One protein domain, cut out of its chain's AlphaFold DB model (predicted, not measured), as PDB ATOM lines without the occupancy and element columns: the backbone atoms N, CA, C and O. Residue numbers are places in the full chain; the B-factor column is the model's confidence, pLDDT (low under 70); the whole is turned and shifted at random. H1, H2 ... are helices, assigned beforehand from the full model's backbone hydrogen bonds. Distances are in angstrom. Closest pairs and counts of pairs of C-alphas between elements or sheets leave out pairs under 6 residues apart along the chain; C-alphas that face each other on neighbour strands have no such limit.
ATOM      1  N   ILE A   2     -26.112   5.188  -5.148       41.06
ATOM      2  CA  ILE A   2     -24.777   5.243  -5.754       41.06
ATOM      3  C   ILE A   2     -24.706   4.027  -6.672       41.06
ATOM      4  O   ILE A   2     -24.634   2.900  -6.198       41.06
ATOM      5  N   PHE A   3     -24.848   4.252  -7.977       51.72
ATOM      6  CA  PHE A   3     -24.563   3.229  -8.976       51.72
ATOM      7  C   PHE A   3     -23.047   3.055  -9.013       51.72
ATOM      8  O   PHE A   3     -22.349   3.833  -9.664       51.72
ATOM      9  N   GLU A   4     -22.523   2.076  -8.280       53.41
ATOM     10  CA  GLU A   4     -21.159   1.617  -8.520       53.41
ATOM     11  C   GLU A   4     -21.123   1.001  -9.916       53.41
ATOM     12  O   GLU A   4     -21.672  -0.074 -10.159       53.41
ATOM     13  N   LYS A   5     -20.500   1.717 -10.858       56.25
ATOM     14  CA  LYS A   5     -20.086   1.133 -12.128       56.25
ATOM     15  C   LYS A   5     -18.987   0.134 -11.803       56.25
ATOM     16  O   LYS A   5     -17.834   0.513 -11.650       56.25
ATOM     17  N   GLN A   6     -19.359  -1.127 -11.649       62.59
ATOM     18  CA  GLN A   6     -18.372  -2.192 -11.611       62.59
ATOM     19  C   GLN A   6     -17.841  -2.354 -13.034       62.59
ATOM     20  O   GLN A   6     -18.631  -2.554 -13.962       62.59
ATOM     21  N   ASP A   7     -16.523  -2.255 -13.213       69.06
ATOM     22  CA  ASP A   7     -15.875  -2.368 -14.529       69.06
ATOM     23  C   ASP A   7     -16.301  -3.651 -15.255       69.06
ATOM     24  O   ASP A   7     -16.592  -3.630 -16.444       69.06
ATOM     25  N   TYR A   8     -16.502  -4.733 -14.500       67.50
ATOM     26  CA  TYR A   8     -17.013  -6.005 -15.007       67.50
ATOM     27  C   TYR A   8     -18.412  -5.906 -15.642       67.50
ATOM     28  O   TYR A   8     -18.680  -6.512 -16.679       67.50
ATOM     29  N   GLN A   9     -19.318  -5.115 -15.057       67.50
ATOM     30  CA  GLN A   9     -20.654  -4.897 -15.622       67.50
ATOM     31  C   GLN A   9     -20.582  -4.052 -16.897       67.50
ATOM     32  O   GLN A   9     -21.323  -4.309 -17.844       67.50
ATOM     33  N   GLN A  10     -19.698  -3.050 -16.937       75.56
ATOM     34  CA  GLN A  10     -19.481  -2.235 -18.136       75.56
ATOM     35  C   GLN A  10     -18.857  -3.057 -19.266       75.56
ATOM     36  O   GLN A  10     -19.311  -2.950 -20.403       75.56
ATOM     37  N   GLU A  11     -17.889  -3.914 -18.954       76.56
ATOM     38  CA  GLU A  11     -17.274  -4.833 -19.912       76.56
ATOM     39  C   GLU A  11     -18.314  -5.802 -20.481       76.56
ATOM     40  O   GLU A  11     -18.442  -5.939 -21.695       76.56
ATOM     41  N   CYS A  12     -19.160  -6.376 -19.620       73.62
ATOM     42  CA  CYS A  12     -20.273  -7.217 -20.050       73.62
ATOM     43  C   CYS A  12     -21.242  -6.481 -20.988       73.62
ATOM     44  O   CYS A  12     -21.610  -7.022 -22.027       73.62
ATOM     45  N   VAL A  13     -21.640  -5.245 -20.671       79.50
ATOM     46  CA  VAL A  13     -22.500  -4.440 -21.559       79.50
ATOM     47  C   VAL A  13     -21.799  -4.141 -22.885       79.50
ATOM     48  O   VAL A  13     -22.419  -4.264 -23.941       79.50
ATOM     49  N   SER A  14     -20.510  -3.806 -22.852       81.94
ATOM     50  CA  SER A  14     -19.715  -3.558 -24.057       81.94
ATOM     51  C   SER A  14     -19.646  -4.796 -24.955       81.94
ATOM     52  O   SER A  14     -19.783  -4.680 -26.170       81.94
ATOM     53  N   ASN A  15     -19.516  -5.984 -24.365       79.19
ATOM     54  CA  ASN A  15     -19.505  -7.255 -25.087       79.19
ATOM     55  C   ASN A  15     -20.852  -7.543 -25.763       79.19
ATOM     56  O   ASN A  15     -20.878  -7.986 -26.908       79.19
ATOM     57  N   ILE A  16     -21.971  -7.236 -25.100       80.19
ATOM     58  CA  ILE A  16     -23.312  -7.368 -25.695       80.19
ATOM     59  C   ILE A  16     -23.474  -6.415 -26.877       80.19
ATOM     60  O   ILE A  16     -23.992  -6.814 -27.916       80.19
ATOM     61  N   ILE A  17     -23.035  -5.164 -26.729       83.12
ATOM     62  CA  ILE A  17     -23.117  -4.171 -27.804       83.12
ATOM     63  C   ILE A  17     -22.276  -4.628 -28.998       83.12
ATOM     64  O   ILE A  17     -22.786  -4.647 -30.111       83.12
ATOM     65  N   ALA A  18     -21.034  -5.061 -28.768       83.50
ATOM     66  CA  ALA A  18     -20.156  -5.566 -29.823       83.50
ATOM     67  C   ALA A  18     -20.719  -6.821 -30.513       83.50
ATOM     68  O   ALA A  18     -20.610  -6.958 -31.727       83.50
ATOM     69  N   LEU A  19     -21.361  -7.718 -29.759       80.75
ATOM     70  CA  LEU A  19     -22.035  -8.892 -30.310       80.75
ATOM     71  C   LEU A  19     -23.229  -8.512 -31.201       80.75
ATOM     72  O   LEU A  19     -23.462  -9.144 -32.231       80.75
ATOM     73  N   LEU A  20     -24.011  -7.516 -30.782       80.19
ATOM     74  CA  LEU A  20     -25.235  -7.098 -31.466       80.19
ATOM     75  C   LEU A  20     -25.002  -6.069 -32.579       80.19
ATOM     76  O   LEU A  20     -25.926  -5.822 -33.350       80.19
ATOM     77  N   ASP A  21     -23.800  -5.502 -32.700       83.31
ATOM     78  CA  ASP A  21     -23.437  -4.553 -33.763       83.31
ATOM     79  C   ASP A  21     -23.631  -5.158 -35.168       83.31
ATOM     80  O   ASP A  21     -24.132  -4.500 -36.078       83.31
ATOM     81  N   GLY A  22     -23.334  -6.455 -35.319       76.38
ATOM     82  CA  GLY A  22     -23.545  -7.204 -36.564       76.38
ATOM     83  C   GLY A  22     -24.955  -7.779 -36.748       76.38
ATOM     84  O   GLY A  22     -25.271  -8.297 -37.824       76.38
ATOM     85  N   PHE A  23     -25.817  -7.712 -35.728       80.94
ATOM     86  CA  PHE A  23     -27.111  -8.386 -35.758       80.94
ATOM     87  C   PHE A  23     -28.163  -7.576 -36.531       80.94
ATOM     88  O   PHE A  23     -28.480  -6.430 -36.211       80.94
ATOM     89  N   ASP A  24     -28.775  -8.199 -37.542       80.31
ATOM     90  CA  ASP A  24     -29.853  -7.576 -38.314       80.31
ATOM     91  C   ASP A  24     -31.207  -7.734 -37.603       80.31
ATOM     92  O   ASP A  24     -31.952  -8.702 -37.804       80.31
ATOM     93  N   PHE A  25     -31.555  -6.722 -36.805       76.94
ATOM     94  CA  PHE A  25     -32.837  -6.637 -36.101       76.94
ATOM     95  C   PHE A  25     -34.062  -6.605 -37.032       76.94
ATOM     96  O   PHE A  25     -35.166  -6.904 -36.577       76.94
ATOM     97  N   LYS A  26     -33.916  -6.264 -38.321       77.81
ATOM     98  CA  LYS A  26     -35.048  -6.207 -39.267       77.81
ATOM     99  C   LYS A  26     -35.413  -7.582 -39.808       77.81
ATOM    100  O   LYS A  26     -36.579  -7.825 -40.110       77.81
ATOM    101  N   ARG A  27     -34.420  -8.461 -39.964       72.62
ATOM    102  CA  ARG A  27     -34.618  -9.821 -40.485       72.62
ATOM    103  C   ARG A  27     -34.955 -10.836 -39.400       72.62
ATOM    104  O   ARG A  27     -35.518 -11.869 -39.740       72.62
ATOM    105  N   HIS A  28     -34.673 -10.519 -38.130       65.75
ATOM    106  CA  HIS A  28     -35.006 -11.352 -36.966       65.75
ATOM    107  C   HIS A  28     -34.641 -12.831 -37.215       65.75
ATOM    108  O   HIS A  28     -35.440 -13.743 -37.013       65.75
ATOM    109  N   ASP A  29     -33.432 -13.046 -37.738       74.50
ATOM    110  CA  ASP A  29     -32.959 -14.345 -38.212       74.50
ATOM    111  C   ASP A  29     -32.004 -14.969 -37.187       74.50
ATOM    112  O   ASP A  29     -30.965 -14.398 -36.843       74.50
ATOM    113  N   ALA A  30     -32.353 -16.160 -36.699       72.88
ATOM    114  CA  ALA A  30     -31.542 -16.910 -35.744       72.88
ATOM    115  C   ALA A  30     -30.195 -17.361 -36.335       72.88
ATOM    116  O   ALA A  30     -29.237 -17.560 -35.584       72.88
ATOM    117  N   LEU A  31     -30.097 -17.503 -37.662       77.12
ATOM    118  CA  LEU A  31     -28.838 -17.819 -38.339       77.12
ATOM    119  C   LEU A  31     -27.853 -16.651 -38.242       77.12
ATOM    120  O   LEU A  31     -26.685 -16.878 -37.946       77.12
ATOM    121  N   ASN A  32     -28.335 -15.411 -38.385       78.88
ATOM    122  CA  ASN A  32     -27.502 -14.217 -38.239       78.88
ATOM    123  C   ASN A  32     -26.955 -14.092 -36.805       78.88
ATOM    124  O   ASN A  32     -25.759 -13.886 -36.606       78.88
ATOM    125  N   LEU A  33     -27.798 -14.325 -35.792       78.56
ATOM    126  CA  LEU A  33     -27.347 -14.304 -34.394       78.56
ATOM    127  C   LEU A  33     -26.260 -15.354 -34.122       78.56
ATOM    128  O   LEU A  33     -25.298 -15.089 -33.401       78.56
ATOM    129  N   LYS A  34     -26.394 -16.546 -34.712       79.19
ATOM    130  CA  LYS A  34     -25.405 -17.621 -34.586       79.19
ATOM    131  C   LYS A  34     -24.071 -17.260 -35.250       79.19
ATOM    132  O   LYS A  34     -23.021 -17.579 -34.688       79.19
ATOM    133  N   ASP A  35     -24.107 -16.605 -36.407       82.69
ATOM    134  CA  ASP A  35     -22.911 -16.097 -37.088       82.69
ATOM    135  C   ASP A  35     -22.218 -15.014 -36.251       82.69
ATOM    136  O   ASP A  35     -21.022 -15.124 -35.982       82.69
ATOM    137  N   CYS A  36     -22.981 -14.045 -35.730       80.81
ATOM    138  CA  CYS A  36     -22.471 -13.000 -34.836       80.81
ATOM    139  C   CYS A  36     -21.802 -13.598 -33.588       80.81
ATOM    140  O   CYS A  36     -20.677 -13.234 -33.254       80.81
ATOM    141  N   LEU A  37     -22.446 -14.573 -32.934       78.69
ATOM    142  CA  LEU A  37     -21.884 -15.278 -31.773       78.69
ATOM    143  C   LEU A  37     -20.599 -16.042 -32.115       78.69
ATOM    144  O   LEU A  37     -19.662 -16.060 -31.318       78.69
ATOM    145  N   SER A  38     -20.539 -16.661 -33.296       78.81
ATOM    146  CA  SER A  38     -19.360 -17.410 -33.742       78.81
ATOM    147  C   SER A  38     -18.179 -16.480 -34.028       78.81
ATOM    148  O   SER A  38     -17.056 -16.783 -33.635       78.81
ATOM    149  N   GLN A  39     -18.425 -15.329 -34.659       81.25
ATOM    150  CA  GLN A  39     -17.398 -14.312 -34.906       81.25
ATOM    151  C   GLN A  39     -16.923 -13.660 -33.604       81.25
ATOM    152  O   GLN A  39     -15.721 -13.500 -33.395       81.25
ATOM    153  N   PHE A  40     -17.854 -13.354 -32.699       79.12
ATOM    154  CA  PHE A  40     -17.537 -12.794 -31.390       79.12
ATOM    155  C   PHE A  40     -16.664 -13.744 -30.556       79.12
ATOM    156  O   PHE A  40     -15.708 -13.298 -29.931       79.12
ATOM    157  N   HIS A  41     -16.912 -15.057 -30.616       74.81
ATOM    158  CA  HIS A  41     -16.077 -16.065 -29.953       74.81
ATOM    159  C   HIS A  41     -14.643 -16.141 -30.507       74.81
ATOM    160  O   HIS A  41     -13.717 -16.479 -29.779       74.81
ATOM    161  N   VAL A  42     -14.426 -15.840 -31.793       76.44
ATOM    162  CA  VAL A  42     -13.063 -15.767 -32.357       76.44
ATOM    163  C   VAL A  42     -12.328 -14.522 -31.854       76.44
ATOM    164  O   VAL A  42     -11.116 -14.560 -31.660       76.44
ATOM    165  N   ALA A  43     -13.054 -13.424 -31.645       73.19
ATOM    166  CA  ALA A  43     -12.490 -12.149 -31.212       73.19
ATOM    167  C   ALA A  43     -12.335 -12.024 -29.685       73.19
ATOM    168  O   ALA A  43     -11.546 -11.202 -29.222       73.19
ATOM    169  N   CYS A  44     -13.084 -12.805 -28.906       68.88
ATOM    170  CA  CYS A  44     -13.167 -12.679 -27.458       68.88
ATOM    171  C   CYS A  44     -13.001 -14.051 -26.791       68.88
ATOM    172  O   CYS A  44     -13.770 -14.966 -27.069       68.88
ATOM    173  N   GLU A  45     -12.053 -14.190 -25.856       64.75
ATOM    174  CA  GLU A  45     -11.782 -15.436 -25.105       64.75
ATOM    175  C   GLU A  45     -12.895 -15.815 -24.098       64.75
ATOM    176  O   GLU A  45     -12.679 -16.582 -23.158       64.75
ATOM    177  N   ILE A  46     -14.109 -15.280 -24.260       65.94
ATOM    178  CA  ILE A  46     -15.239 -15.578 -23.381       65.94
ATOM    179  C   ILE A  46     -15.808 -16.950 -23.763       65.94
ATOM    180  O   ILE A  46     -16.218 -17.152 -24.911       65.94
ATOM    181  N   PRO A  47     -15.894 -17.903 -22.820       61.31
ATOM    182  CA  PRO A  47     -16.353 -19.251 -23.119       61.31
ATOM    183  C   PRO A  47     -17.842 -19.260 -23.489       61.31
ATOM    184  O   PRO A  47     -18.720 -19.127 -22.632       61.31
ATOM    185  N   VAL A  48     -18.144 -19.483 -24.770       62.78
ATOM    186  CA  VAL A  48     -19.511 -19.750 -25.238       62.78
ATOM    187  C   VAL A  48     -19.853 -21.202 -24.909       62.78
ATOM    188  O   VAL A  48     -19.316 -22.132 -25.502       62.78
ATOM    189  N   LYS A  49     -20.751 -21.413 -23.940       59.16
ATOM    190  CA  LYS A  49     -21.123 -22.768 -23.500       59.16
ATOM    191  C   LYS A  49     -22.044 -23.497 -24.473       59.16
ATOM    192  O   LYS A  49     -21.868 -24.693 -24.648       59.16
ATOM    193  N   ASN A  50     -23.034 -22.816 -25.055       60.06
ATOM    194  CA  ASN A  50     -24.047 -23.433 -25.914       60.06
ATOM    195  C   ASN A  50     -24.561 -22.440 -26.965       60.06
ATOM    196  O   ASN A  50     -24.933 -21.321 -26.628       60.06
ATOM    197  N   LEU A  51     -24.650 -22.882 -28.223       64.56
ATOM    198  CA  LEU A  51     -25.344 -22.167 -29.295       64.56
ATOM    199  C   LEU A  51     -26.719 -22.809 -29.503       64.56
ATOM    200  O   LEU A  51     -26.817 -24.005 -29.774       64.56
ATOM    201  N   SER A  52     -27.780 -22.016 -29.384       62.94
ATOM    202  CA  SER A  52     -29.160 -22.455 -29.612       62.94
ATOM    203  C   SER A  52     -29.692 -21.845 -30.906       62.94
ATOM    204  O   SER A  52     -29.364 -20.712 -31.237       62.94
ATOM    205  N   GLY A  53     -30.553 -22.560 -31.635       63.66
ATOM    206  CA  GLY A  53     -31.247 -22.036 -32.825       63.66
ATOM    207  C   GLY A  53     -32.383 -21.058 -32.497       63.66
ATOM    208  O   GLY A  53     -33.380 -21.016 -33.212       63.66
ATOM    209  N   LYS A  54     -32.283 -20.342 -31.374       71.81
ATOM    210  CA  LYS A  54     -33.290 -19.409 -30.860       71.81
ATOM    211  C   LYS A  54     -32.691 -18.006 -30.802       71.81
ATOM    212  O   LYS A  54     -31.498 -17.856 -30.574       71.81
ATOM    213  N   LEU A  55     -33.534 -16.988 -30.931       72.06
ATOM    214  CA  LEU A  55     -33.163 -15.571 -30.824       72.06
ATOM    215  C   LEU A  55     -33.026 -15.106 -29.363       72.06
ATOM    216  O   LEU A  55     -33.498 -14.033 -29.001       72.06
ATOM    217  N   ASN A  56     -32.415 -15.932 -28.515       72.25
ATOM    218  CA  ASN A  56     -32.219 -15.631 -27.101       72.25
ATOM    219  C   ASN A  56     -30.723 -15.688 -26.796       72.25
ATOM    220  O   ASN A  56     -30.053 -16.645 -27.187       72.25
ATOM    221  N   VAL A  57     -30.219 -14.681 -26.083       72.56
ATOM    222  CA  VAL A  57     -28.834 -14.629 -25.607       72.56
ATOM    223  C   VAL A  57     -28.859 -14.690 -24.086       72.56
ATOM    224  O   VAL A  57     -29.310 -13.754 -23.429       72.56
ATOM    225  N   ASP A  58     -28.386 -15.805 -23.536       72.19
ATOM    226  CA  ASP A  58     -28.244 -16.002 -22.097       72.19
ATOM    227  C   ASP A  58     -26.824 -15.627 -21.666       72.19
ATOM    228  O   ASP A  58     -25.843 -16.194 -22.151       72.19
ATOM    229  N   ILE A  59     -26.709 -14.676 -20.739       72.12
ATOM    230  CA  ILE A  59     -25.420 -14.185 -20.245       72.12
ATOM    231  C   ILE A  59     -25.237 -14.681 -18.823       72.12
ATOM    232  O   ILE A  59     -25.935 -14.258 -17.901       72.12
ATOM    233  N   LEU A  60     -24.290 -15.599 -18.652       69.25
ATOM    234  CA  LEU A  60     -23.930 -16.109 -17.342       69.25
ATOM    235  C   LEU A  60     -22.867 -15.198 -16.726       69.25
ATOM    236  O   LEU A  60     -21.720 -15.205 -17.161       69.25
ATOM    237  N   MET A  61     -23.249 -14.447 -15.699       62.19
ATOM    238  CA  MET A  61     -22.312 -13.712 -14.852       62.19
ATOM    239  C   MET A  61     -22.158 -14.450 -13.522       62.19
ATOM    240  O   MET A  61     -23.148 -14.898 -12.939       62.19
TER     241      MET A  61
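This is residues 2 to 61 of the 71 residues of an uncharacterized protein of Helicobacter pylori GAM264Ai (UniProt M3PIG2). What picture do these coordinates make? Two helices meet at a slant, the last part of H1 at residues 36 to 40 of H2, and a long unnamed stretch, residues 44 to 61, folds back past H2. Residues 2 to 7, of which 7 belongs to H1, stick out as a free end. What is it built of, and how large is it? The 60 printed residues include two named helices, H1 then H2, and no named strand; the class is all helix, with 29 residues, under half, in named elements. It is only just loose, close to compact, with a radius of gyration of the C-alphas of 12.6 A, and elongated, spanning 39 by 25 by 18 A.

How does H1, residues 7 to 21, stand to H2, residues 30 to 43? They touch, H1 with residues 18 to 20 alone and H2 with residues 36 to 40 alone; their closest C-alphas, those of Leu 19 and Phe 40, are 6.1 A apart. They run opposite ways at a steep tilt of 51 degrees. What do their backbones show? In H1 and H2 every O i to N i+4 pair is within hydrogen-bond range.

Where is H1? It runs 20.8 A from C-alpha 7 at (-15.875, -2.368, -14.529) to C-alpha 21. Where is H2? It runs 20.2 A from C-alpha 30 to C-alpha 43 at (-12.490, -12.149, -31.212).

How far does the printed part reach? The two C-alphas farthest apart, those of Ile 2 and Leu 31, are 40.1 A apart. Is it continuous? The printed part has no cut, and the link from H1 to H2, 8 residues, is short. Where is the model's confidence low? The pLDDT is under 70 at residues 2 to 9, 28, 44 to 53 and 60 to 61.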